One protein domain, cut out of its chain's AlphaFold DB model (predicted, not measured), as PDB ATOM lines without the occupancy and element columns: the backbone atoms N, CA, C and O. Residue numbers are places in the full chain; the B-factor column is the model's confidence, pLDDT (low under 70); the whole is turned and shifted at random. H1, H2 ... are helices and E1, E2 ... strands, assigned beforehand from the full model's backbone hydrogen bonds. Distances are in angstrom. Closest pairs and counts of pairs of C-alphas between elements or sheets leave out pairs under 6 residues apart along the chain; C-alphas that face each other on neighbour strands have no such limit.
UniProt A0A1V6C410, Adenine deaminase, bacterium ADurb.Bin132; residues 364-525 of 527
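This is residues 364 to 525 of the 527 residues of the protein "Adenine deaminase" of bacterium ADurb.Bin132 (UniProt A0A1V6C410). A twisted sheet of seven strands forms the core of the body, with H2 packed on one face, near the E5 E4 E6 part, and H3 and H4 on the other face. The small hairpin E8 and E9 lies partly face to face with the E3 E2 end of the sheet, next to H4, while the short helices H1 and H5 lie far from the middle, at the two ends of the printed part. The printed part has 162 residues with five named helices and nine named strands, in the order H1 E1 E2 E3 E4 E5 H2 E6 E7 H3 H4 E8 E9 H5. The large sheet is mixed, in the order E1 E3 E2 E5 E4 E6 E7, and the class is mixed, helices and strands. The whole is compact and rounded, with a radius of gyration of the C-alphas of 14.9 A and spans of 39 by 35 by 31 A.

The large sheet holds E1, residues 371 to 373; E3, residues 401 to 407, 19.8 A from first to last C-alpha; E2, residues 387 to 392, 16.7 A; E5, residues 427 to 431, 13.2 A; E4, residues 415 to 418; E6, residues 449 to 453, 13.4 A; and E7, residues 458 to 462, 12.8 A. E8, residues 511 to 514, and E9, residues 517 to 520, make the second sheet. H3, residues 474 to 490, is the longest helix at 24.3 A and begins at C-alpha 474 (-44.162, -24.405, 55.524). H2, residues 434 to 444, measures 15.5 A and H4, residues 497 to 505, 12.1 A. H1, residues 364 to 368, begins at C-alpha 364 (-15.099, -42.896, 33.455), and H5, residues 521 to 524, ends at C-alpha 524 (-36.535, -25.620, 21.540).

E1 and E7 are the edge strands of the large sheet. E1 and E3 are parallel, with N 372 and O 405 2.8 A apart, within hydrogen-bond range. The hairpin E2 and E3 is antiparallel, with N 389 and O 404 at 2.9 A; E2 and E5 are antiparallel, with N 390 and O 429 at 2.8 A. The hairpin E4 and E5 has N 416 and O 430 at 2.8 A, antiparallel E4 and E6 have N 417 and O 451 at 2.9 A, and the hairpin E6 and E7 has N 452 and O 459 at 2.9 A. E5, H2 and E6 form a split strand-helix-strand unit, two strands running the same way with E4 between them, and its crossover is left-handed. H2, H3 and H4 with the sheet make three layers, helices on both faces. H2 is on the sheet at a height of 6.5 A, and the closest C-alphas of E4 and H2 are those of Ala 415 and Met 437, 5.2 A apart. H1 is on the same face, over E3, at a height of 7.7 A. On the opposite face H3 lies over E6 and E7 at 8.8 A and runs along the strands, at 27 degrees to E6 on the local plane. H4, at 9.7 A, runs across the strands, at 76 degrees to E2 on the local plane. H3 and H4 are close but not clearly touching, the C-alphas of Gln 485 and Met 497 being closest at 6.6 A. The two sheets form a sandwich, two sheets face to face, their best planes 36 degrees apart. The hairpin E8 and E9 is antiparallel, with N 512 and O 519 at 2.8 A. The closest C-alphas of E3 and E9 are those of Ser 402 and Gly 517, 5.2 A apart, and those of H4 and E8 are Thr 505 and Cys 512, 5.0 A. H5 is not on the large sheet; the closest C-alphas of E8 and H5 are those of Thr 511 and Cys 521, 5.7 A apart. In H1, H2, H3 and H4 every O i to N i+4 pair is within hydrogen-bond range; H5 is too short for such a pair.

The C-alphas of Asn 368 and Ser 473, the two farthest apart, are 43.5 A apart. The printed part has no cut. The links E1 to E2 and E7 to H3 are long. The mean pLDDT of the printed part is 88.0, and residues 374 to 384, 508 to 509 and 521 to 525 are under 70.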
ATOM      1  N   ALA A 364     -15.622 -42.765  34.809       94.56
ATOM      2  CA  ALA A 364     -15.099 -42.896  33.455       94.56
ATOM      3  C   ALA A 364     -16.190 -42.600  32.421       94.56
ATOM      4  O   ALA A 364     -15.903 -41.901  31.446       94.56
ATOM      5  N   ASP A 365     -17.429 -43.029  32.666       94.06
ATOM      6  CA  ASP A 365     -18.586 -42.688  31.833       94.06
ATOM      7  C   ASP A 365     -18.757 -41.169  31.725       94.06
ATOM      8  O   ASP A 365     -18.768 -40.616  30.622       94.06
ATOM      9  N   PHE A 366     -18.766 -40.457  32.860       92.94
ATOM     10  CA  PHE A 366     -18.832 -38.992  32.860       92.94
ATOM     11  C   PHE A 366     -17.629 -38.350  32.162       92.94
ATOM     12  O   PHE A 366     -17.778 -37.399  31.400       92.94
ATOM     13  N   ARG A 367     -16.407 -38.854  32.371       90.62
ATOM     14  CA  ARG A 367     -15.211 -38.306  31.697       90.62
ATOM     15  C   ARG A 367     -15.246 -38.482  30.176       90.62
ATOM     16  O   ARG A 367     -14.595 -37.700  29.479       90.62
ATOM     17  N   ASN A 368     -16.010 -39.448  29.676       91.06
ATOM     18  CA  ASN A 368     -16.227 -39.680  28.252       91.06
ATOM     19  C   ASN A 368     -17.446 -38.927  27.688       91.06
ATOM     20  O   ASN A 368     -17.619 -38.903  26.470       91.06
ATOM     21  N   SER A 369     -18.266 -38.290  28.533       90.12
ATOM     22  CA  SER A 369     -19.437 -37.527  28.097       90.12
ATOM     23  C   SER A 369     -19.061 -36.173  27.494       90.12
ATOM     24  O   SER A 369     -17.962 -35.642  27.708       90.12
ATOM     25  N   GLU A 370     -20.022 -35.553  26.813       86.44
ATOM     26  CA  GLU A 370     -19.903 -34.166  26.369       86.44
ATOM     27  C   GLU A 370     -19.727 -33.194  27.546       86.44
ATOM     28  O   GLU A 370     -20.145 -33.473  28.677       86.44
ATOM     29  N   ILE A 371     -19.070 -32.067  27.260       83.88
ATOM     30  CA  ILE A 371     -18.959 -30.931  28.172       83.88
ATOM     31  C   ILE A 371     -19.932 -29.864  27.690       83.88
ATOM     32  O   ILE A 371     -19.832 -29.393  26.558       83.88
ATOM     33  N   VAL A 372     -20.838 -29.481  28.574       78.94
ATOM     34  CA  VAL A 372     -21.878 -28.492  28.349       78.94
ATOM     35  C   VAL A 372     -21.504 -27.225  29.104       78.94
ATOM     36  O   VAL A 372     -21.309 -27.243  30.323       78.94
ATOM     37  N   ASP A 373     -21.393 -26.116  28.379       72.88
ATOM     38  CA  ASP A 373     -21.168 -24.815  28.996       72.88
ATOM     39  C   ASP A 373     -22.519 -24.200  29.359       72.88
ATOM     40  O   ASP A 373     -23.322 -23.879  28.484       72.88
ATOM     41  N   VAL A 374     -22.786 -24.064  30.655       64.31
ATOM     42  CA  VAL A 374     -24.101 -23.631  31.166       64.31
ATOM     43  C   VAL A 374     -24.050 -22.166  31.609       64.31
ATOM     44  O   VAL A 374     -24.664 -21.773  32.595       64.31
ATOM     45  N   ARG A 375     -23.246 -21.348  30.915       61.69
ATOM     46  CA  ARG A 375     -23.055 -19.927  31.241       61.69
ATOM     47  C   ARG A 375     -24.337 -19.128  31.025       61.69
ATOM     48  O   ARG A 375     -24.905 -19.173  29.940       61.69
ATOM     49  N   ASP A 376     -24.667 -18.311  32.023       49.75
ATOM     50  CA  ASP A 376     -25.379 -17.048  31.826       49.75
ATOM     51  C   ASP A 376     -24.400 -16.036  31.206       49.75
ATOM     52  O   ASP A 376     -23.263 -15.840  31.655       49.75
ATOM     53  N   ASP A 377     -24.838 -15.382  30.150       42.97
ATOM     54  CA  ASP A 377     -24.169 -14.312  29.432       42.97
ATOM     55  C   ASP A 377     -24.049 -13.022  30.271       42.97
ATOM     56  O   ASP A 377     -24.704 -12.031  29.984       42.97
ATOM     57  N   ALA A 378     -23.170 -12.973  31.291       37.72
ATOM     58  CA  ALA A 378     -22.765 -11.682  31.893       37.72
ATOM     59  C   ALA A 378     -21.445 -11.616  32.694       37.72
ATOM     60  O   ALA A 378     -20.934 -10.513  32.886       37.72
ATOM     61  N   ALA A 379     -20.843 -12.712  33.170       39.69
ATOM     62  CA  ALA A 379     -19.652 -12.610  34.031       39.69
ATOM     63  C   ALA A 379     -18.548 -13.594  33.628       39.69
ATOM     64  O   ALA A 379     -18.504 -14.751  34.043       39.69
ATOM     65  N   GLY A 380     -17.615 -13.108  32.810       45.88
ATOM     66  CA  GLY A 380     -16.399 -13.834  32.476       45.88
ATOM     67  C   GLY A 380     -15.451 -13.911  33.670       45.88
ATOM     68  O   GLY A 380     -14.818 -12.912  33.989       45.88
ATOM     69  N   GLN A 381     -15.352 -15.092  34.288       47.84
ATOM     70  CA  GLN A 381     -14.127 -15.745  34.790       47.84
ATOM     71  C   GLN A 381     -14.484 -16.870  35.778       47.84
ATOM     72  O   GLN A 381     -14.462 -16.657  36.982       47.84
ATOM     73  N   TYR A 382     -14.704 -18.095  35.286       48.31
ATOM     74  CA  TYR A 382     -14.459 -19.308  36.078       48.31
ATOM     75  C   TYR A 382     -13.853 -20.394  35.186       48.31
ATOM     76  O   TYR A 382     -14.539 -21.088  34.441       48.31
ATOM     77  N   SER A 383     -12.529 -20.522  35.267       49.50
ATOM     78  CA  SER A 383     -11.817 -21.741  34.883       49.50
ATOM     79  C   SER A 383     -12.058 -22.763  35.992       49.50
ATOM     80  O   SER A 383     -11.614 -22.546  37.119       49.50
ATOM     81  N   SER A 384     -12.799 -23.836  35.714       56.94
ATOM     82  CA  SER A 384     -12.991 -24.942  36.662       56.94
ATOM     83  C   SER A 384     -12.979 -26.280  35.934       56.94
ATOM     84  O   SER A 384     -13.296 -26.354  34.745       56.94
ATOM     85  N   GLU A 385     -12.561 -27.322  36.651       73.94
ATOM     86  CA  GLU A 385     -12.748 -28.704  36.216       73.94
ATOM     87  C   GLU A 385     -14.249 -28.969  36.012       73.94
ATOM     88  O   GLU A 385     -15.051 -28.527  36.839       73.94
ATOM     89  N   PRO A 386     -14.652 -29.655  34.928       84.69
ATOM     90  CA  PRO A 386     -16.058 -29.952  34.697       84.69
ATOM     91  C   PRO A 386     -16.656 -30.817  35.816       84.69
ATOM     92  O   PRO A 386     -16.046 -31.798  36.241       84.69
ATOM     93  N   VAL A 387     -17.868 -30.475  36.248       91.56
ATOM     94  CA  VAL A 387     -18.644 -31.186  37.276       91.56
ATOM     95  C   VAL A 387     -19.595 -32.169  36.599       91.56
ATOM     96  O   VAL A 387     -20.024 -31.932  35.474       91.56
ATOM     97  N   PHE A 388     -19.928 -33.286  37.235       95.12
ATOM     98  CA  PHE A 388     -20.831 -34.285  36.663       95.12
ATOM     99  C   PHE A 388     -22.285 -33.875  36.894       95.12
ATOM    100  O   PHE A 388     -22.630 -33.435  37.990       95.12
ATOM    101  N   ALA A 389     -23.138 -34.025  35.884       95.00
ATOM    102  CA  ALA A 389     -24.565 -33.740  35.978       95.00
ATOM    103  C   ALA A 389     -25.381 -34.846  35.310       95.00
ATOM    104  O   ALA A 389     -24.962 -35.419  34.306       95.00
ATOM    105  N   CYS A 390     -26.543 -35.159  35.871       95.06
ATOM    106  CA  CYS A 390     -27.394 -36.238  35.400       95.06
ATOM    107  C   CYS A 390     -28.874 -35.946  35.667       95.06
ATOM    108  O   CYS A 390     -29.223 -35.377  36.701       95.06
ATOM    109  N   VAL A 391     -29.742 -36.371  34.746       95.62
ATOM    110  CA  VAL A 391     -31.189 -36.470  34.964       95.62
ATOM    111  C   VAL A 391     -31.626 -37.918  34.770       95.62
ATOM    112  O   VAL A 391     -31.344 -38.539  33.744       95.62
ATOM    113  N   ILE A 392     -32.329 -38.445  35.770       95.94
ATOM    114  CA  ILE A 392     -32.826 -39.819  35.832       95.94
ATOM    115  C   ILE A 392     -34.348 -39.767  35.754       95.94
ATOM    116  O   ILE A 392     -35.007 -39.188  36.626       95.94
ATOM    117  N   ASN A 393     -34.911 -40.400  34.729       95.31
ATOM    118  CA  ASN A 393     -36.353 -40.536  34.616       95.31
ATOM    119  C   ASN A 393     -36.890 -41.492  35.690       95.31
ATOM    120  O   ASN A 393     -36.493 -42.655  35.764       95.31
ATOM    121  N   VAL A 394     -37.819 -40.986  36.500       94.88
ATOM    122  CA  VAL A 394     -38.518 -41.748  37.553       94.88
ATOM    123  C   VAL A 394     -40.037 -41.626  37.450       94.88
ATOM    124  O   VAL A 394     -40.761 -41.986  38.378       94.88
ATOM    125  N   ARG A 395     -40.532 -41.055  36.349       92.94
ATOM    126  CA  ARG A 395     -41.938 -40.666  36.192       92.94
ATOM    127  C   ARG A 395     -42.642 -41.463  35.118       92.94
ATOM    128  O   ARG A 395     -43.805 -41.813  35.298       92.94
ATOM    129  N   SER A 396     -41.947 -41.772  34.030       87.81
ATOM    130  CA  SER A 396     -42.496 -42.598  32.962       87.81
ATOM    131  C   SER A 396     -42.166 -44.081  33.173       87.81
ATOM    132  O   SER A 396     -41.393 -44.456  34.052       87.81
ATOM    133  N   GLY A 397     -42.731 -44.954  32.335       83.44
ATOM    134  CA  GLY A 397     -42.357 -46.374  32.304       83.44
ATOM    135  C   GLY A 397     -40.970 -46.654  31.702       83.44
ATOM    136  O   GLY A 397     -40.553 -47.809  31.662       83.44
ATOM    137  N   GLN A 398     -40.271 -45.634  31.193       86.75
ATOM    138  CA  GLN A 398     -38.929 -45.758  30.619       86.75
ATOM    139  C   GLN A 398     -37.853 -45.545  31.692       86.75
ATOM    140  O   GLN A 398     -38.044 -44.742  32.599       86.75
ATOM    141  N   LYS A 399     -36.698 -46.208  31.556       89.69
ATOM    142  CA  LYS A 399     -35.550 -46.101  32.481       89.69
ATOM    143  C   LYS A 399     -34.415 -45.240  31.909       89.69
ATOM    144  O   LYS A 399     -33.249 -45.612  31.982       89.69
ATOM    145  N   ASN A 400     -34.765 -44.127  31.266       92.94
ATOM    146  CA  ASN A 400     -33.779 -43.265  30.613       92.94
ATOM    147  C   ASN A 400     -32.955 -42.495  31.646       92.94
ATOM    148  O   ASN A 400     -33.499 -41.931  32.600       92.94
ATOM    149  N   ILE A 401     -31.646 -42.443  31.411       94.12
ATOM    150  CA  ILE A 401     -30.710 -41.624  32.169       94.12
ATOM    151  C   ILE A 401     -29.863 -40.848  31.171       94.12
ATOM    152  O   ILE A 401     -29.253 -41.429  30.276       94.12
ATOM    153  N   SER A 402     -29.826 -39.536  31.348       93.69
ATOM    154  CA  SER A 402     -28.974 -38.632  30.585       93.69
ATOM    155  C   SER A 402     -27.935 -38.041  31.516       93.69
ATOM    156  O   SER A 402     -28.244 -37.708  32.664       93.69
ATOM    157  N   PHE A 403     -26.702 -37.916  31.041       94.31
ATOM    158  CA  PHE A 403     -25.613 -37.380  31.835       94.31
ATOM    159  C   PHE A 403     -24.597 -36.639  30.978       94.31
ATOM    160  O   PHE A 403     -24.360 -36.970  29.818       94.31
ATOM    161  N   CYS A 404     -23.986 -35.627  31.578       93.06
ATOM    162  CA  CYS A 404     -22.966 -34.815  30.945       93.06
ATOM    163  C   CYS A 404     -21.977 -34.277  31.981       93.06
ATOM    164  O   CYS A 404     -22.093 -34.506  33.192       93.06
ATOM    165  N   ARG A 405     -20.991 -33.531  31.490       92.31
ATOM    166  CA  ARG A 405     -20.126 -32.695  32.312       92.31
ATOM    167  C   ARG A 405     -20.501 -31.240  32.109       92.31
ATOM    168  O   ARG A 405     -20.724 -30.829  30.980       92.31
ATOM    169  N   VAL A 406     -20.519 -30.454  33.175       88.50
ATOM    170  CA  VAL A 406     -20.916 -29.045  33.142       88.50
ATOM    171  C   VAL A 406     -19.796 -28.144  33.645       88.50
ATOM    172  O   VAL A 406     -19.084 -28.486  34.590       88.50
ATOM    173  N   THR A 407     -19.625 -26.984  33.014       84.44
ATOM    174  CA  THR A 407     -18.671 -25.946  33.442       84.44
ATOM    175  C   THR A 407     -19.387 -24.711  33.984       84.44
ATOM    176  O   THR A 407     -20.563 -24.497  33.708       84.44
ATOM    177  N   GLY A 408     -18.673 -23.882  34.756       77.19
ATOM    178  CA  GLY A 408     -19.184 -22.591  35.248       77.19
ATOM    179  C   GLY A 408     -19.654 -22.573  36.707       77.19
ATOM    180  O   GLY A 408     -20.069 -21.523  37.182       77.19
ATOM    181  N   LEU A 409     -19.536 -23.689  37.435       78.69
ATOM    182  CA  LEU A 409     -19.928 -23.799  38.851       78.69
ATOM    183  C   LEU A 409     -18.773 -23.602  39.846       78.69
ATOM    184  O   LEU A 409     -18.976 -23.682  41.053       78.69
ATOM    185  N   GLY A 410     -17.551 -23.367  39.361       79.81
ATOM    186  CA  GLY A 410     -16.371 -23.359  40.221       79.81
ATOM    187  C   GLY A 410     -16.005 -24.768  40.696       79.81
ATOM    188  O   GLY A 410     -16.314 -25.765  40.046       79.81
ATOM    189  N   ARG A 411     -15.280 -24.860  41.815       84.81
ATOM    190  CA  ARG A 411     -14.866 -26.150  42.378       84.81
ATOM    191  C   ARG A 411     -15.980 -26.726  43.248       84.81
ATOM    192  O   ARG A 411     -16.262 -26.176  44.307       84.81
ATOM    193  N   VAL A 412     -16.505 -27.880  42.849       90.31
ATOM    194  CA  VAL A 412     -17.499 -28.641  43.616       90.31
ATOM    195  C   VAL A 412     -16.819 -29.807  44.339       90.31
ATOM    196  O   VAL A 412     -16.069 -30.564  43.732       90.31
ATOM    197  N   ASN A 413     -17.070 -29.957  45.641       93.19
ATOM    198  CA  ASN A 413     -16.604 -31.068  46.477       93.19
ATOM    199  C   ASN A 413     -17.812 -31.699  47.194       93.19
ATOM    200  O   ASN A 413     -18.042 -31.474  48.383       93.19
ATOM    201  N   GLY A 414     -18.630 -32.440  46.453       96.31
ATOM    202  CA  GLY A 414     -19.887 -32.981  46.959       96.31
ATOM    203  C   GLY A 414     -20.809 -33.440  45.840       96.31
ATOM    204  O   GLY A 414     -20.436 -33.428  44.667       96.31
ATOM    205  N   ALA A 415     -22.020 -33.827  46.213       97.56
ATOM    206  CA  ALA A 415     -23.120 -34.072  45.301       97.56
ATOM    207  C   ALA A 415     -24.428 -33.496  45.849       97.56
ATOM    208  O   ALA A 415     -24.644 -33.454  47.058       97.56
ATOM    209  N   PHE A 416     -25.304 -33.094  44.944       97.88
ATOM    210  CA  PHE A 416     -26.645 -32.587  45.172       97.88
ATOM    211  C   PHE A 416     -27.611 -33.429  44.338       97.88
ATOM    212  O   PHE A 416     -27.336 -33.679  43.168       97.88
ATOM    213  N   ALA A 417     -28.724 -33.870  44.922       98.00
ATOM    214  CA  ALA A 417     -29.792 -34.550  44.192       98.00
ATOM    215  C   ALA A 417     -31.157 -34.003  44.604       98.00
ATOM    216  O   ALA A 417     -31.395 -33.783  45.793       98.00
ATOM    217  N   THR A 418     -32.065 -33.826  43.647       98.00
ATOM    218  CA  THR A 418     -33.424 -33.349  43.912       98.00
ATOM    219  C   THR A 418     -34.476 -33.989  43.005       98.00
ATOM    220  O   THR A 418     -34.187 -34.342  41.865       98.00
ATOM    221  N   THR A 419     -35.715 -34.082  43.491       97.25
ATOM    222  CA  THR A 419     -36.929 -34.414  42.717       97.25
ATOM    223  C   THR A 419     -37.808 -33.189  42.417       97.25
ATOM    224  O   THR A 419     -38.963 -33.322  42.014       97.25
ATOM    225  N   THR A 420     -37.284 -31.976  42.620       94.19
ATOM    226  CA  THR A 420     -37.959 -30.695  42.349       94.19
ATOM    227  C   THR A 420     -37.712 -30.031  40.974       94.19
ATOM    228  O   THR A 420     -38.144 -28.886  40.835       94.19
ATOM    229  N   PRO A 421     -37.057 -30.639  39.956       93.44
ATOM    230  CA  PRO A 421     -37.023 -30.065  38.609       93.44
ATOM    231  C   PRO A 421     -38.414 -29.766  38.044       93.44
ATOM    232  O   PRO A 421     -39.258 -30.654  37.931       93.44
ATOM    233  N   ILE A 422     -38.634 -28.517  37.646       87.56
ATOM    234  CA  ILE A 422     -39.828 -28.094  36.908       87.56
ATOM    235  C   ILE A 422     -39.591 -28.419  35.423       87.56
ATOM    236  O   ILE A 422     -38.550 -28.057  34.886       87.56
ATOM    237  N   HIS A 423     -40.481 -29.097  34.695       85.38
ATOM    238  CA  HIS A 423     -41.849 -29.527  35.034       85.38
ATOM    239  C   HIS A 423     -41.978 -31.036  35.311       85.38
ATOM    240  O   HIS A 423     -43.047 -31.499  35.706       85.38
ATOM    241  N   SER A 424     -40.929 -31.822  35.048       89.81
ATOM    242  CA  SER A 424     -41.005 -33.288  35.056       89.81
ATOM    243  C   SER A 424     -40.974 -33.892  36.453       89.81
ATOM    244  O   SER A 424     -41.559 -34.948  36.665       89.81
ATOM    245  N   HIS A 425     -40.308 -33.246  37.415       94.50
ATOM    246  CA  HIS A 425     -39.963 -33.826  38.713       94.50
ATOM    247  C   HIS A 425     -39.185 -35.149  38.607       94.50
ATOM    248  O   HIS A 425     -39.297 -36.015  39.485       94.50
ATOM    249  N   ASN A 426     -38.411 -35.320  37.532       95.81
ATOM    250  CA  ASN A 426     -37.375 -36.348  37.449       95.81
ATOM    251  C   ASN A 426     -36.268 -36.080  38.480       95.81
ATOM    252  O   ASN A 426     -36.193 -34.989  39.051       95.81
ATOM    253  N   ILE A 427     -35.412 -37.069  38.754       97.31
ATOM    254  CA  ILE A 427     -34.283 -36.840  39.660       97.31
ATOM    255  C   ILE A 427     -33.200 -36.089  38.885       97.31
ATOM    256  O   ILE A 427     -32.648 -36.630  37.931       97.31
ATOM    257  N   PHE A 428     -32.871 -34.875  39.318       96.94
ATOM    258  CA  PHE A 428     -31.676 -34.155  38.880       96.94
ATOM    259  C   PHE A 428     -30.561 -34.349  39.901       96.94
ATOM    260  O   PHE A 428     -30.800 -34.273  41.107       96.94
ATOM    261  N   VAL A 429     -29.348 -34.592  39.415       96.81
ATOM    262  CA  VAL A 429     -28.165 -34.850  40.233       96.81
ATOM    263  C   VAL A 429     -26.985 -34.077  39.678       96.81
ATOM    264  O   VAL A 429     -26.745 -34.084  38.473       96.81
ATOM    265  N   LEU A 430     -26.199 -33.484  40.564       95.75
ATOM    266  CA  LEU A 430     -24.941 -32.830  40.244       95.75
ATOM    267  C   LEU A 430     -23.879 -33.251  41.256       95.75
ATOM    268  O   LEU A 430     -24.190 -33.364  42.437       95.75
ATOM    269  N   GLY A 431     -22.634 -33.485  40.850       95.62
ATOM    270  CA  GLY A 431     -21.584 -33.806  41.813       95.62
ATOM    271  C   GLY A 431     -20.181 -33.951  41.247       95.62
ATOM    272  O   GLY A 431     -19.957 -33.923  40.043       95.62
ATOM    273  N   SER A 432     -19.210 -34.097  42.144       94.75
ATOM    274  CA  SER A 432     -17.784 -34.189  41.802       94.75
ATOM    275  C   SER A 432     -17.277 -35.615  41.561       94.75
ATOM    276  O   SER A 432     -16.156 -35.790  41.091       94.75
ATOM    277  N   SER A 433     -18.069 -36.637  41.898       95.62
ATOM    278  CA  SER A 433     -17.789 -38.046  41.590       95.62
ATOM    279  C   SER A 433     -19.080 -38.856  41.516       95.62
ATOM    280  O   SER A 433     -20.051 -38.562  42.223       95.62
ATOM    281  N   ALA A 434     -19.069 -39.929  40.729       96.81
ATOM    282  CA  ALA A 434     -20.192 -40.849  40.608       96.81
ATOM    283  C   ALA A 434     -20.572 -41.488  41.957       96.81
ATOM    284  O   ALA A 434     -21.753 -41.676  42.254       96.81
ATOM    285  N   GLY A 435     -19.586 -41.761  42.820       96.69
ATOM    286  CA  GLY A 435     -19.820 -42.324  44.154       96.69
ATOM    287  C   GLY A 435     -20.645 -41.406  45.065       96.69
ATOM    288  O   GLY A 435     -21.594 -41.861  45.708       96.69
ATOM    289  N   LEU A 436     -20.330 -40.106  45.094       97.25
ATOM    290  CA  LEU A 436     -21.104 -39.123  45.864       97.25
ATOM    291  C   LEU A 436     -22.493 -38.897  45.259       97.25
ATOM    292  O   LEU A 436     -23.471 -38.807  46.002       97.25
ATOM    293  N   MET A 437     -22.598 -38.871  43.928       98.06
ATOM    294  CA  MET A 437     -23.884 -38.769  43.231       98.06
ATOM    295  C   MET A 437     -24.799 -39.947  43.574       98.06
ATOM    296  O   MET A 437     -25.942 -39.732  43.969       98.06
ATOM    297  N   LYS A 438     -24.286 -41.182  43.541       97.25
ATOM    298  CA  LYS A 438     -25.036 -42.387  43.929       97.25
ATOM    299  C   LYS A 438     -25.529 -42.319  45.376       97.25
ATOM    300  O   LYS A 438     -26.666 -42.697  45.657       97.25
ATOM    301  N   LYS A 439     -24.705 -41.793  46.290       96.94
ATOM    302  CA  LYS A 439     -25.084 -41.560  47.693       96.94
ATOM    303  C   LYS A 439     -26.264 -40.586  47.790       96.94
ATOM    304  O   LYS A 439     -27.266 -40.941  48.403       96.94
ATOM    305  N   ALA A 440     -26.187 -39.424  47.140       97.88
ATOM    306  CA  ALA A 440     -27.265 -38.430  47.127       97.88
ATOM    307  C   ALA A 440     -28.563 -38.984  46.496       97.88
ATOM    308  O   ALA A 440     -29.637 -38.908  47.092       97.88
ATOM    309  N   VAL A 441     -28.460 -39.656  45.344       98.00
ATOM    310  CA  VAL A 441     -29.594 -40.318  44.668       98.00
ATOM    311  C   VAL A 441     -30.290 -41.324  45.581       98.00
ATOM    312  O   VAL A 441     -31.516 -41.333  45.663       98.00
ATOM    313  N   SER A 442     -29.528 -42.137  46.320       96.75
ATOM    314  CA  SER A 442     -30.106 -43.142  47.222       96.75
ATOM    315  C   SER A 442     -30.964 -42.540  48.343       96.75
ATOM    316  O   SER A 442     -31.910 -43.182  48.794       96.75
ATOM    317  N   MET A 443     -30.678 -41.301  48.763       97.44
ATOM    318  CA  MET A 443     -31.465 -40.610  49.788       97.44
ATOM    319  C   MET A 443     -32.815 -40.137  49.246       97.44
ATOM    320  O   MET A 443     -33.821 -40.223  49.947       97.44
ATOM    321  N   VAL A 444     -32.850 -39.670  47.994       98.00
ATOM    322  CA  VAL A 444     -34.076 -39.153  47.367       98.00
ATOM    323  C   VAL A 444     -34.909 -40.241  46.682       98.00
ATOM    324  O   VAL A 444     -36.095 -40.035  46.478       98.00
ATOM    325  N   ALA A 445     -34.361 -41.415  46.360       96.81
ATOM    326  CA  ALA A 445     -35.101 -42.455  45.632       96.81
ATOM    327  C   ALA A 445     -36.340 -42.991  46.388       96.81
ATOM    328  O   ALA A 445     -37.329 -43.366  45.762       96.81
ATOM    329  N   GLY A 446     -36.307 -43.005  47.726       96.62
ATOM    330  CA  GLY A 446     -37.416 -43.470  48.567       96.62
ATOM    331  C   GLY A 446     -38.560 -42.460  48.647       96.62
ATOM    332  O   GLY A 446     -39.536 -42.542  47.907       96.62
ATOM    333  N   ASP A 447     -38.459 -41.493  49.559       96.81
ATOM    334  CA  ASP A 447     -39.515 -40.491  49.743       96.81
ATOM    335  C   ASP A 447     -39.600 -39.494  48.576       96.81
ATOM    336  O   ASP A 447     -40.664 -38.927  48.339       96.81
ATOM    337  N   GLY A 448     -38.518 -39.304  47.817       97.56
ATOM    338  CA  GLY A 448     -38.272 -38.077  47.070       97.56
ATOM    339  C   GLY A 448     -37.763 -36.965  47.982       97.56
ATOM    340  O   GLY A 448     -37.746 -37.092  49.210       97.56
ATOM    341  N   GLY A 449     -37.349 -35.858  47.381       97.56
ATOM    342  CA  GLY A 449     -36.907 -34.678  48.102       97.56
ATOM    343  C   GLY A 449     -35.585 -34.137  47.622       97.56
ATOM    344  O   GLY A 449     -35.260 -34.253  46.445       97.56
ATOM    345  N   VAL A 450     -34.853 -33.518  48.542       98.31
ATOM    346  CA  VAL A 450     -33.595 -32.837  48.248       98.31
ATOM    347  C   VAL A 450     -32.507 -33.366  49.159       98.31
ATOM    348  O   VAL A 450     -32.706 -33.423  50.369       98.31
ATOM    349  N   SER A 451     -31.355 -33.721  48.600       98.44
ATOM    350  CA  SER A 451     -30.190 -34.149  49.369       98.44
ATOM    351  C   SER A 451     -28.915 -33.450  48.916       98.44
ATOM    352  O   SER A 451     -28.750 -33.127  47.739       98.44
ATOM    353  N   VAL A 452     -28.002 -33.248  49.863       98.62
ATOM    354  CA  VAL A 452     -26.635 -32.786  49.609       98.62
ATOM    355  C   VAL A 452     -25.679 -33.677  50.386       98.62
ATOM    356  O   VAL A 452     -25.839 -33.828  51.592       98.62
ATOM    357  N   CYS A 453     -24.671 -34.240  49.731       98.38
ATOM    358  CA  CYS A 453     -23.695 -35.137  50.337       98.38
ATOM    359  C   CYS A 453     -22.259 -34.704  50.038       98.38
ATOM    360  O   CYS A 453     -21.871 -34.573  48.881       98.38
ATOM    361  N   GLY A 454     -21.451 -34.563  51.086       97.06
ATOM    362  CA  GLY A 454     -19.992 -34.551  51.004       97.06
ATOM    363  C   GLY A 454     -19.399 -35.920  51.347       97.06
ATOM    364  O   GLY A 454     -20.120 -36.906  51.553       97.06
ATOM    365  N   GLU A 455     -18.073 -35.980  51.452       94.31
ATOM    366  CA  GLU A 455     -17.372 -37.195  51.890       94.31
ATOM    367  C   GLU A 455     -17.773 -37.592  53.321       94.31
ATOM    368  O   GLU A 455     -18.071 -38.758  53.586       94.31
ATOM    369  N   ASP A 456     -17.874 -36.612  54.223       95.81
ATOM    370  CA  ASP A 456     -18.092 -36.786  55.663       95.81
ATOM    371  C   ASP A 456     -19.492 -36.365  56.154       95.81
ATOM    372  O   ASP A 456     -19.815 -36.563  57.325       95.81
ATOM    373  N   PHE A 457     -20.354 -35.828  55.284       97.50
ATOM    374  CA  PHE A 457     -21.711 -35.402  55.650       97.50
ATOM    375  C   PHE A 457     -22.759 -35.745  54.587       97.50
ATOM    376  O   PHE A 457     -22.435 -35.916  53.414       97.50
ATOM    377  N   CYS A 458     -24.024 -35.809  55.002       97.81
ATOM    378  CA  CYS A 458     -25.177 -35.689  54.115       97.81
ATOM    379  C   CYS A 458     -26.299 -34.939  54.832       97.81
ATOM    380  O   CYS A 458     -26.500 -35.146  56.026       97.81
ATOM    381  N   GLU A 459     -27.039 -34.128  54.087       98.44
ATOM    382  CA  GLU A 459     -28.298 -33.530  54.516       98.44
ATOM    383  C   GLU A 459     -29.435 -33.921  53.585       98.44
ATOM    384  O   GLU A 459     -29.217 -34.142  52.394       98.44
ATOM    385  N   PHE A 460     -30.644 -34.023  54.140       98.44
ATOM    386  CA  PHE A 460     -31.821 -34.479  53.407       98.44
ATOM    387  C   PHE A 460     -33.110 -33.815  53.892       98.44
ATOM    388  O   PHE A 460     -33.405 -33.769  55.088       98.44
ATOM    389  N   LEU A 461     -33.897 -33.338  52.932       98.31
ATOM    390  CA  LEU A 461     -35.250 -32.838  53.112       98.31
ATOM    391  C   LEU A 461     -36.220 -33.771  52.368       98.31
ATOM    392  O   LEU A 461     -36.268 -33.712  51.138       98.31
ATOM    393  N   PRO A 462     -36.990 -34.620  53.076       97.75
ATOM    394  CA  PRO A 462     -37.908 -35.562  52.445       97.75
ATOM    395  C   PRO A 462     -39.164 -34.879  51.894       97.75
ATOM    396  O   PRO A 462     -39.754 -34.009  52.545       97.75
ATOM    397  N   LEU A 463     -39.625 -35.353  50.733       97.56
ATOM    398  CA  LEU A 463     -40.887 -34.951  50.098       97.56
ATOM    399  C   LEU A 463     -41.815 -36.170  49.894       97.56
ATOM    400  O   LEU A 463     -42.106 -36.534  48.756       97.56
ATOM    401  N   PRO A 464     -42.308 -36.809  50.976       96.88
ATOM    402  CA  PRO A 464     -42.939 -38.136  50.973       96.88
ATOM    403  C   PRO A 464     -44.296 -38.241  50.252       96.88
ATOM    404  O   PRO A 464     -44.976 -39.266  50.353       96.88
ATOM    405  N   VAL A 465     -44.738 -37.196  49.558       96.75
ATOM    406  CA  VAL A 465     -45.926 -37.211  48.708       96.75
ATOM    407  C   VAL A 465     -45.480 -36.996  47.265       96.75
ATOM    408  O   VAL A 465     -45.150 -35.888  46.846       96.75
ATOM    409  N   PHE A 466     -45.456 -38.097  46.520       95.81
ATOM    410  CA  PHE A 466     -45.000 -38.258  45.143       95.81
ATOM    411  C   PHE A 466     -43.563 -37.789  44.871       95.81
ATOM    412  O   PHE A 466     -43.187 -37.625  43.712       95.81
ATOM    413  N   GLY A 467     -42.750 -37.541  45.900       96.25
ATOM    414  CA  GLY A 467     -41.474 -36.851  45.743       96.25
ATOM    415  C   GLY A 467     -41.614 -35.378  45.356       96.25
ATOM    416  O   GLY A 467     -40.687 -34.820  44.781       96.25
ATOM    417  N   ILE A 468     -42.771 -34.764  45.610       96.25
ATOM    418  CA  ILE A 468     -43.089 -33.375  45.234       96.25
ATOM    419  C   ILE A 468     -43.397 -32.544  46.477       96.25
ATOM    420  O   ILE A 468     -42.951 -31.404  46.579       96.25
ATOM    421  N   TYR A 469     -44.125 -33.118  47.442       97.31
ATOM    422  CA  TYR A 469     -44.540 -32.398  48.642       97.31
ATOM    423  C   TYR A 469     -44.034 -33.029  49.930       97.31
ATOM    424  O   TYR A 469     -44.106 -34.242  50.139       97.31
ATOM    425  N   SER A 470     -43.627 -32.158  50.843       96.50
ATOM    426  CA  SER A 470     -43.525 -32.417  52.262       96.50
ATOM    427  C   SER A 470     -44.915 -32.441  52.894       96.50
ATOM    428  O   SER A 470     -45.790 -31.638  52.561       96.50
ATOM    429  N   ASP A 471     -45.103 -33.341  53.850       94.38
ATOM    430  CA  ASP A 471     -46.251 -33.363  54.759       94.38
ATOM    431  C   ASP A 471     -46.071 -32.416  55.964       94.38
ATOM    432  O   ASP A 471     -47.012 -32.200  56.738       94.38
ATOM    433  N   SER A 472     -44.886 -31.811  56.101       96.00
ATOM    434  CA  SER A 472     -44.551 -30.838  57.140       96.00
ATOM    435  C   SER A 472     -45.107 -29.440  56.845       96.00
ATOM    436  O   SER A 472     -45.436 -29.100  55.710       96.00
ATOM    437  N   SER A 473     -45.211 -28.605  57.884       96.31
ATOM    438  CA  SER A 473     -45.609 -27.201  57.737       96.31
ATOM    439  C   SER A 473     -44.582 -26.398  56.932       96.31
ATOM    440  O   SER A 473     -43.391 -26.719  56.931       96.31
ATOM    441  N   VAL A 474     -45.029 -25.300  56.314       97.12
ATOM    442  CA  VAL A 474     -44.162 -24.405  55.524       97.12
ATOM    443  C   VAL A 474     -42.960 -23.922  56.345       97.12
ATOM    444  O   VAL A 474     -41.855 -23.845  55.820       97.12
ATOM    445  N   ALA A 475     -43.145 -23.659  57.645       96.81
ATOM    446  CA  ALA A 475     -42.064 -23.268  58.555       96.81
ATOM    447  C   ALA A 475     -40.967 -24.335  58.662       96.81
ATOM    448  O   ALA A 475     -39.793 -24.040  58.464       96.81
ATOM    449  N   ARG A 476     -41.345 -25.599  58.889       97.31
ATOM    450  CA  ARG A 476     -40.381 -26.709  58.967       97.31
ATOM    451  C   ARG A 476     -39.695 -26.975  57.632       97.31
ATOM    452  O   ARG A 476     -38.515 -27.320  57.606       97.31
ATOM    453  N   VAL A 477     -40.425 -26.814  56.532       97.12
ATOM    454  CA  VAL A 477     -39.866 -26.923  55.183       97.12
ATOM    455  C   VAL A 477     -38.862 -25.802  54.915       97.12
ATOM    456  O   VAL A 477     -37.777 -26.092  54.426       97.12
ATOM    457  N   SER A 478     -39.167 -24.556  55.289       97.06
ATOM    458  CA  SER A 478     -38.237 -23.422  55.186       97.06
ATOM    459  C   SER A 478     -36.957 -23.667  55.996       97.06
ATOM    460  O   SER A 478     -35.856 -23.538  55.465       97.06
ATOM    461  N   GLU A 479     -37.072 -24.144  57.240       97.44
ATOM    462  CA  GLU A 479     -35.907 -24.546  58.042       97.44
ATOM    463  C   GLU A 479     -35.092 -25.668  57.378       97.44
ATOM    464  O   GLU A 479     -33.860 -25.651  57.410       97.44
ATOM    465  N   GLY A 480     -35.769 -26.654  56.782       97.31
ATOM    466  CA  GLY A 480     -35.138 -27.729  56.021       97.31
ATOM    467  C   GLY A 480     -34.384 -27.217  54.797       97.31
ATOM    468  O   GLY A 480     -33.229 -27.584  54.603       97.31
ATOM    469  N   MET A 481     -34.998 -26.320  54.026       95.81
ATOM    470  CA  MET A 481     -34.375 -25.670  52.873       95.81
ATOM    471  C   MET A 481     -33.143 -24.855  53.279       95.81
ATOM    472  O   MET A 481     -32.115 -24.953  52.619       95.81
ATOM    473  N   ASN A 482     -33.179 -24.151  54.413       96.38
ATOM    474  CA  ASN A 482     -32.011 -23.426  54.927       96.38
ATOM    475  C   ASN A 482     -30.843 -24.367  55.281       96.38
ATOM    476  O   ASN A 482     -29.679 -24.035  55.035       96.38
ATOM    477  N   ARG A 483     -31.132 -25.559  55.829       97.69
ATOM    478  CA  ARG A 483     -30.106 -26.594  56.067       97.69
ATOM    479  C   ARG A 483     -29.548 -27.152  54.761       97.69
ATOM    480  O   ARG A 483     -28.335 -27.306  54.655       97.69
ATOM    481  N   ILE A 484     -30.407 -27.404  53.772       97.62
ATOM    482  CA  ILE A 484     -29.994 -27.837  52.430       97.62
ATOM    483  C   ILE A 484     -29.097 -26.785  51.774       97.62
ATOM    484  O   ILE A 484     -28.021 -27.142  51.310       97.62
ATOM    485  N   GLN A 485     -29.474 -25.506  51.799       96.31
ATOM    486  CA  GLN A 485     -28.666 -24.426  51.231       96.31
ATOM    487  C   GLN A 485     -27.302 -24.322  51.926       96.31
ATOM    488  O   GLN A 485     -26.271 -24.293  51.264       96.31
ATOM    489  N   SER A 486     -27.278 -24.391  53.262       97.12
ATOM    490  CA  SER A 486     -26.024 -24.402  54.035       97.12
ATOM    491  C   SER A 486     -25.141 -25.611  53.700       97.12
ATOM    492  O   SER A 486     -23.914 -25.521  53.707       97.12
ATOM    493  N   ALA A 487     -25.746 -26.771  53.432       97.75
ATOM    494  CA  ALA A 487     -25.031 -27.959  52.984       97.75
ATOM    495  C   ALA A 487     -24.500 -27.790  51.554       97.75
ATOM    496  O   ALA A 487     -23.367 -28.186  51.287       97.75
ATOM    497  N   LEU A 488     -25.282 -27.174  50.664       95.88
ATOM    498  CA  LEU A 488     -24.911 -26.881  49.280       95.88
ATOM    499  C   LEU A 488     -23.699 -25.934  49.230       95.88
ATOM    500  O   LEU A 488     -22.697 -26.262  48.589       95.88
ATOM    501  N   ASP A 489     -23.709 -24.871  50.040       95.19
ATOM    502  CA  ASP A 489     -22.586 -23.937  50.208       95.19
ATOM    503  C   ASP A 489     -21.283 -24.631  50.631       95.19
ATOM    504  O   ASP A 489     -20.205 -24.322  50.117       95.19
ATOM    505  N   ARG A 490     -21.361 -25.622  51.531       95.69
ATOM    506  CA  ARG A 490     -20.197 -26.420  51.966       95.69
ATOM    507  C   ARG A 490     -19.595 -27.251  50.833       95.69
ATOM    508  O   ARG A 490     -18.421 -27.603  50.914       95.69
ATOM    509  N   THR A 491     -20.371 -27.561  49.791       93.88
ATOM    510  CA  THR A 491     -19.865 -28.266  48.601       93.88
ATOM    511  C   THR A 491     -19.186 -27.335  47.596       93.88
ATOM    512  O   THR A 491     -18.567 -27.830  46.660       93.88
ATOM    513  N   GLY A 492     -19.252 -26.011  47.787       90.81
ATOM    514  CA  GLY A 492     -18.739 -25.006  46.848       90.81
ATOM    515  C   GLY A 492     -19.767 -24.516  45.823       90.81
ATOM    516  O   GLY A 492     -19.419 -23.734  44.943       90.81
ATOM    517  N   ILE A 493     -21.027 -24.949  45.937       88.94
ATOM    518  CA  ILE A 493     -22.142 -24.449  45.127       88.94
ATOM    519  C   ILE A 493     -22.834 -23.340  45.924       88.94
ATOM    520  O   ILE A 493     -23.521 -23.618  46.901       88.94
ATOM    521  N   HIS A 494     -22.632 -22.088  45.510       87.31
ATOM    522  CA  HIS A 494     -23.101 -20.891  46.234       87.31
ATOM    523  C   HIS A 494     -24.413 -20.300  45.724       87.31
ATOM    524  O   HIS A 494     -24.856 -19.242  46.170       87.31
ATOM    525  N   GLU A 495     -25.016 -20.946  44.741       86.06
ATOM    526  CA  GLU A 495     -26.289 -20.519  44.194       86.06
ATOM    527  C   GLU A 495     -27.459 -21.059  45.016       86.06
ATOM    528  O   GLU A 495     -27.369 -22.140  45.601       86.06
ATOM    529  N   ASP A 496     -28.567 -20.316  45.025       87.94
ATOM    530  CA  ASP A 496     -29.842 -20.813  45.537       87.94
ATOM    531  C   ASP A 496     -30.253 -22.112  44.829       87.94
ATOM    532  O   ASP A 496     -30.188 -22.225  43.604       87.94
ATOM    533  N   MET A 497     -30.722 -23.085  45.606       90.00
ATOM    534  CA  MET A 497     -31.125 -24.396  45.103       90.00
ATOM    535  C   MET A 497     -32.123 -24.319  43.934       90.00
ATOM    536  O   MET A 497     -31.969 -25.050  42.955       90.00
ATOM    537  N   PHE A 498     -33.155 -23.474  44.020       86.56
ATOM    538  CA  PHE A 498     -34.153 -23.380  42.955       86.56
ATOM    539  C   PHE A 498     -33.578 -22.699  41.716       86.56
ATOM    540  O   PHE A 498     -33.838 -23.169  40.610       86.56
ATOM    541  N   GLY A 499     -32.767 -21.650  41.895       86.81
ATOM    542  CA  GLY A 499     -32.015 -21.014  40.806       86.81
ATOM    543  C   GLY A 499     -31.130 -22.014  40.058       86.81
ATOM    544  O   GLY A 499     -31.239 -22.140  38.836       86.81
ATOM    545  N   LEU A 500     -30.368 -22.814  40.813       88.31
ATOM    546  CA  LEU A 500     -29.498 -23.858  40.283       88.31
ATOM    547  C   LEU A 500     -30.302 -24.853  39.443       88.31
ATOM    548  O   LEU A 500     -30.020 -25.038  38.265       88.31
ATOM    549  N   VAL A 501     -31.334 -25.470  40.024       90.50
ATOM    550  CA  VAL A 501     -32.162 -26.465  39.322       90.50
ATOM    551  C   VAL A 501     -32.786 -25.860  38.063       90.50
ATOM    552  O   VAL A 501     -32.694 -26.455  36.993       90.50
ATOM    553  N   ARG A 502     -33.354 -24.652  38.163       86.38
ATOM    554  CA  ARG A 502     -33.992 -23.948  37.043       86.38
ATOM    555  C   ARG A 502     -33.027 -23.736  35.879       86.38
ATOM    556  O   ARG A 502     -33.408 -24.003  34.744       86.38
ATOM    557  N   ARG A 503     -31.786 -23.318  36.155       84.62
ATOM    558  CA  ARG A 503     -30.767 -23.115  35.116       84.62
ATOM    559  C   ARG A 503     -30.486 -24.394  34.331       84.62
ATOM    560  O   ARG A 503     -30.325 -24.329  33.122       84.62
ATOM    561  N   PHE A 504     -30.419 -25.543  35.006       86.81
ATOM    562  CA  PHE A 504     -30.057 -26.803  34.355       86.81
ATOM    563  C   PHE A 504     -31.238 -27.543  33.743       86.81
ATOM    564  O   PHE A 504     -31.028 -28.259  32.775       86.81
ATOM    565  N   THR A 505     -32.446 -27.433  34.292       87.00
ATOM    566  CA  THR A 505     -33.558 -28.318  33.907       87.00
ATOM    567  C   THR A 505     -34.767 -27.588  33.340       87.00
ATOM    568  O   THR A 505     -35.677 -28.251  32.845       87.00
ATOM    569  N   GLN A 506     -34.832 -26.252  33.428       81.56
ATOM    570  CA  GLN A 506     -35.954 -25.509  32.865       81.56
ATOM    571  C   GLN A 506     -35.637 -25.017  31.442       81.56
ATOM    572  O   GLN A 506     -34.628 -24.344  31.216       81.56
ATOM    573  N   PRO A 507     -36.530 -25.271  30.473       70.81
ATOM    574  CA  PRO A 507     -36.435 -24.685  29.141       70.81
ATOM    575  C   PRO A 507     -36.465 -23.152  29.204       70.81
ATOM    576  O   PRO A 507     -37.295 -22.564  29.895       70.81
ATOM    577  N   GLY A 508     -35.568 -22.497  28.464       66.62
ATOM    578  CA  GLY A 508     -35.479 -21.036  28.368       66.62
ATOM    579  C   GLY A 508     -34.203 -20.403  28.935       66.62
ATOM    580  O   GLY A 508     -34.037 -19.197  28.761       66.62
ATOM    581  N   PHE A 509     -33.299 -21.181  29.545       65.06
ATOM    582  CA  PHE A 509     -32.040 -20.708  30.150       65.06
ATOM    583  C   PHE A 509     -30.796 -21.300  29.467       65.06
ATOM    584  O   PHE A 509     -30.060 -22.086  30.053       65.06
ATOM    585  N   GLY A 510     -30.550 -20.948  28.203       71.00
ATOM    586  CA  GLY A 510     -29.365 -21.430  27.481       71.00
ATOM    587  C   GLY A 510     -29.447 -22.925  27.153       71.00
ATOM    588  O   GLY A 510     -29.975 -23.278  26.102       71.00
ATOM    589  N   THR A 511     -28.972 -23.804  28.038       75.50
ATOM    590  CA  THR A 511     -28.959 -25.263  27.838       75.50
ATOM    591  C   THR A 511     -29.776 -25.987  28.909       75.50
ATOM    592  O   THR A 511     -29.612 -25.724  30.092       75.50
ATOM    593  N   CYS A 512     -30.617 -26.933  28.495       85.56
ATOM    594  CA  CYS A 512     -31.505 -27.715  29.348       85.56
ATOM    595  C   CYS A 512     -31.117 -29.203  29.327       85.56
ATOM    596  O   CYS A 512     -31.111 -29.846  28.275       85.56
ATOM    597  N   LEU A 513     -30.794 -29.752  30.494       89.75
ATOM    598  CA  LEU A 513     -30.578 -31.170  30.743       89.75
ATOM    599  C   LEU A 513     -31.903 -31.829  31.145       89.75
ATOM    600  O   LEU A 513     -32.587 -31.390  32.066       89.75
ATOM    601  N   THR A 514     -32.224 -32.928  30.475       91.75
ATOM    602  CA  THR A 514     -33.441 -33.729  30.681       91.75
ATOM    603  C   THR A 514     -33.090 -35.209  30.673       91.75
ATOM    604  O   THR A 514     -31.967 -35.558  30.310       91.75
ATOM    605  N   SER A 515     -34.029 -36.106  30.981       91.44
ATOM    606  CA  SER A 515     -33.767 -37.549  30.909       91.44
ATOM    607  C   SER A 515     -33.501 -38.060  29.491       91.44
ATOM    608  O   SER A 515     -32.957 -39.152  29.335       91.44
ATOM    609  N   LYS A 516     -33.866 -37.291  28.456       90.69
ATOM    610  CA  LYS A 516     -33.671 -37.652  27.042       90.69
ATOM    611  C   LYS A 516     -32.370 -37.129  26.441       90.69
ATOM    612  O   LYS A 516     -32.031 -37.523  25.327       90.69
ATOM    613  N   GLY A 517     -31.671 -36.232  27.131       89.38
ATOM    614  CA  GLY A 517     -30.455 -35.610  26.614       89.38
ATOM    615  C   GLY A 517     -30.260 -34.176  27.085       89.38
ATOM    616  O   GLY A 517     -31.002 -33.660  27.928       89.38
ATOM    617  N   VAL A 518     -29.244 -33.543  26.510       86.56
ATOM    618  CA  VAL A 518     -28.937 -32.120  26.651       86.56
ATOM    619  C   VAL A 518     -29.475 -31.385  25.423       86.56
ATOM    620  O   VAL A 518     -29.236 -31.801  24.291       86.56
ATOM    621  N   PHE A 519     -30.200 -30.290  25.638       83.06
ATOM    622  CA  PHE A 519     -30.852 -29.520  24.581       83.06
ATOM    623  C   PHE A 519     -30.514 -28.034  24.693       83.06
ATOM    624  O   PHE A 519     -30.615 -27.456  25.772       83.06
ATOM    625  N   VAL A 520     -30.174 -27.384  23.579       72.38
ATOM    626  CA  VAL A 520     -30.006 -25.924  23.533       72.38
ATOM    627  C   VAL A 520     -31.377 -25.271  23.355       72.38
ATOM    628  O   VAL A 520     -32.138 -25.627  22.461       72.38
ATOM    629  N   CYS A 521     -31.710 -24.299  24.202       64.69
ATOM    630  CA  CYS A 521     -33.037 -23.685  24.255       64.69
ATOM    631  C   CYS A 521     -33.422 -22.931  22.973       64.69
ATOM    632  O   CYS A 521     -34.611 -22.786  22.697       64.69
ATOM    633  N   GLU A 522     -32.457 -22.469  22.172       58.81
ATOM    634  CA  GLU A 522     -32.730 -21.870  20.856       58.81
ATOM    635  C   GLU A 522     -33.341 -22.882  19.872       58.81
ATOM    636  O   GLU A 522     -34.251 -22.523  19.122       58.81
ATOM    637  N   ASP A 523     -32.946 -24.157  19.954       49.84
ATOM    638  CA  ASP A 523     -33.523 -25.247  19.156       49.84
ATOM    639  C   ASP A 523     -34.924 -25.648  19.649       49.84
ATOM    640  O   ASP A 523     -35.724 -26.206  18.894       49.84
ATOM    641  N   LEU A 524     -35.241 -25.337  20.912       53.81
ATOM    642  CA  LEU A 524     -36.535 -25.620  21.540       53.81
ATOM    643  C   LEU A 524     -37.626 -24.613  21.150       53.81
ATOM    644  O   LEU A 524     -38.803 -24.908  21.321       53.81
ATOM    645  N   LYS A 525     -37.253 -23.449  20.599       47.00
ATOM    646  CA  LYS A 525     -38.194 -22.445  20.064       47.00
ATOM    647  C   LYS A 525     -38.660 -22.746  18.631       47.00
ATOM    648  O   LYS A 525     -39.517 -22.030  18.124       47.00
TER     649      LYS A 525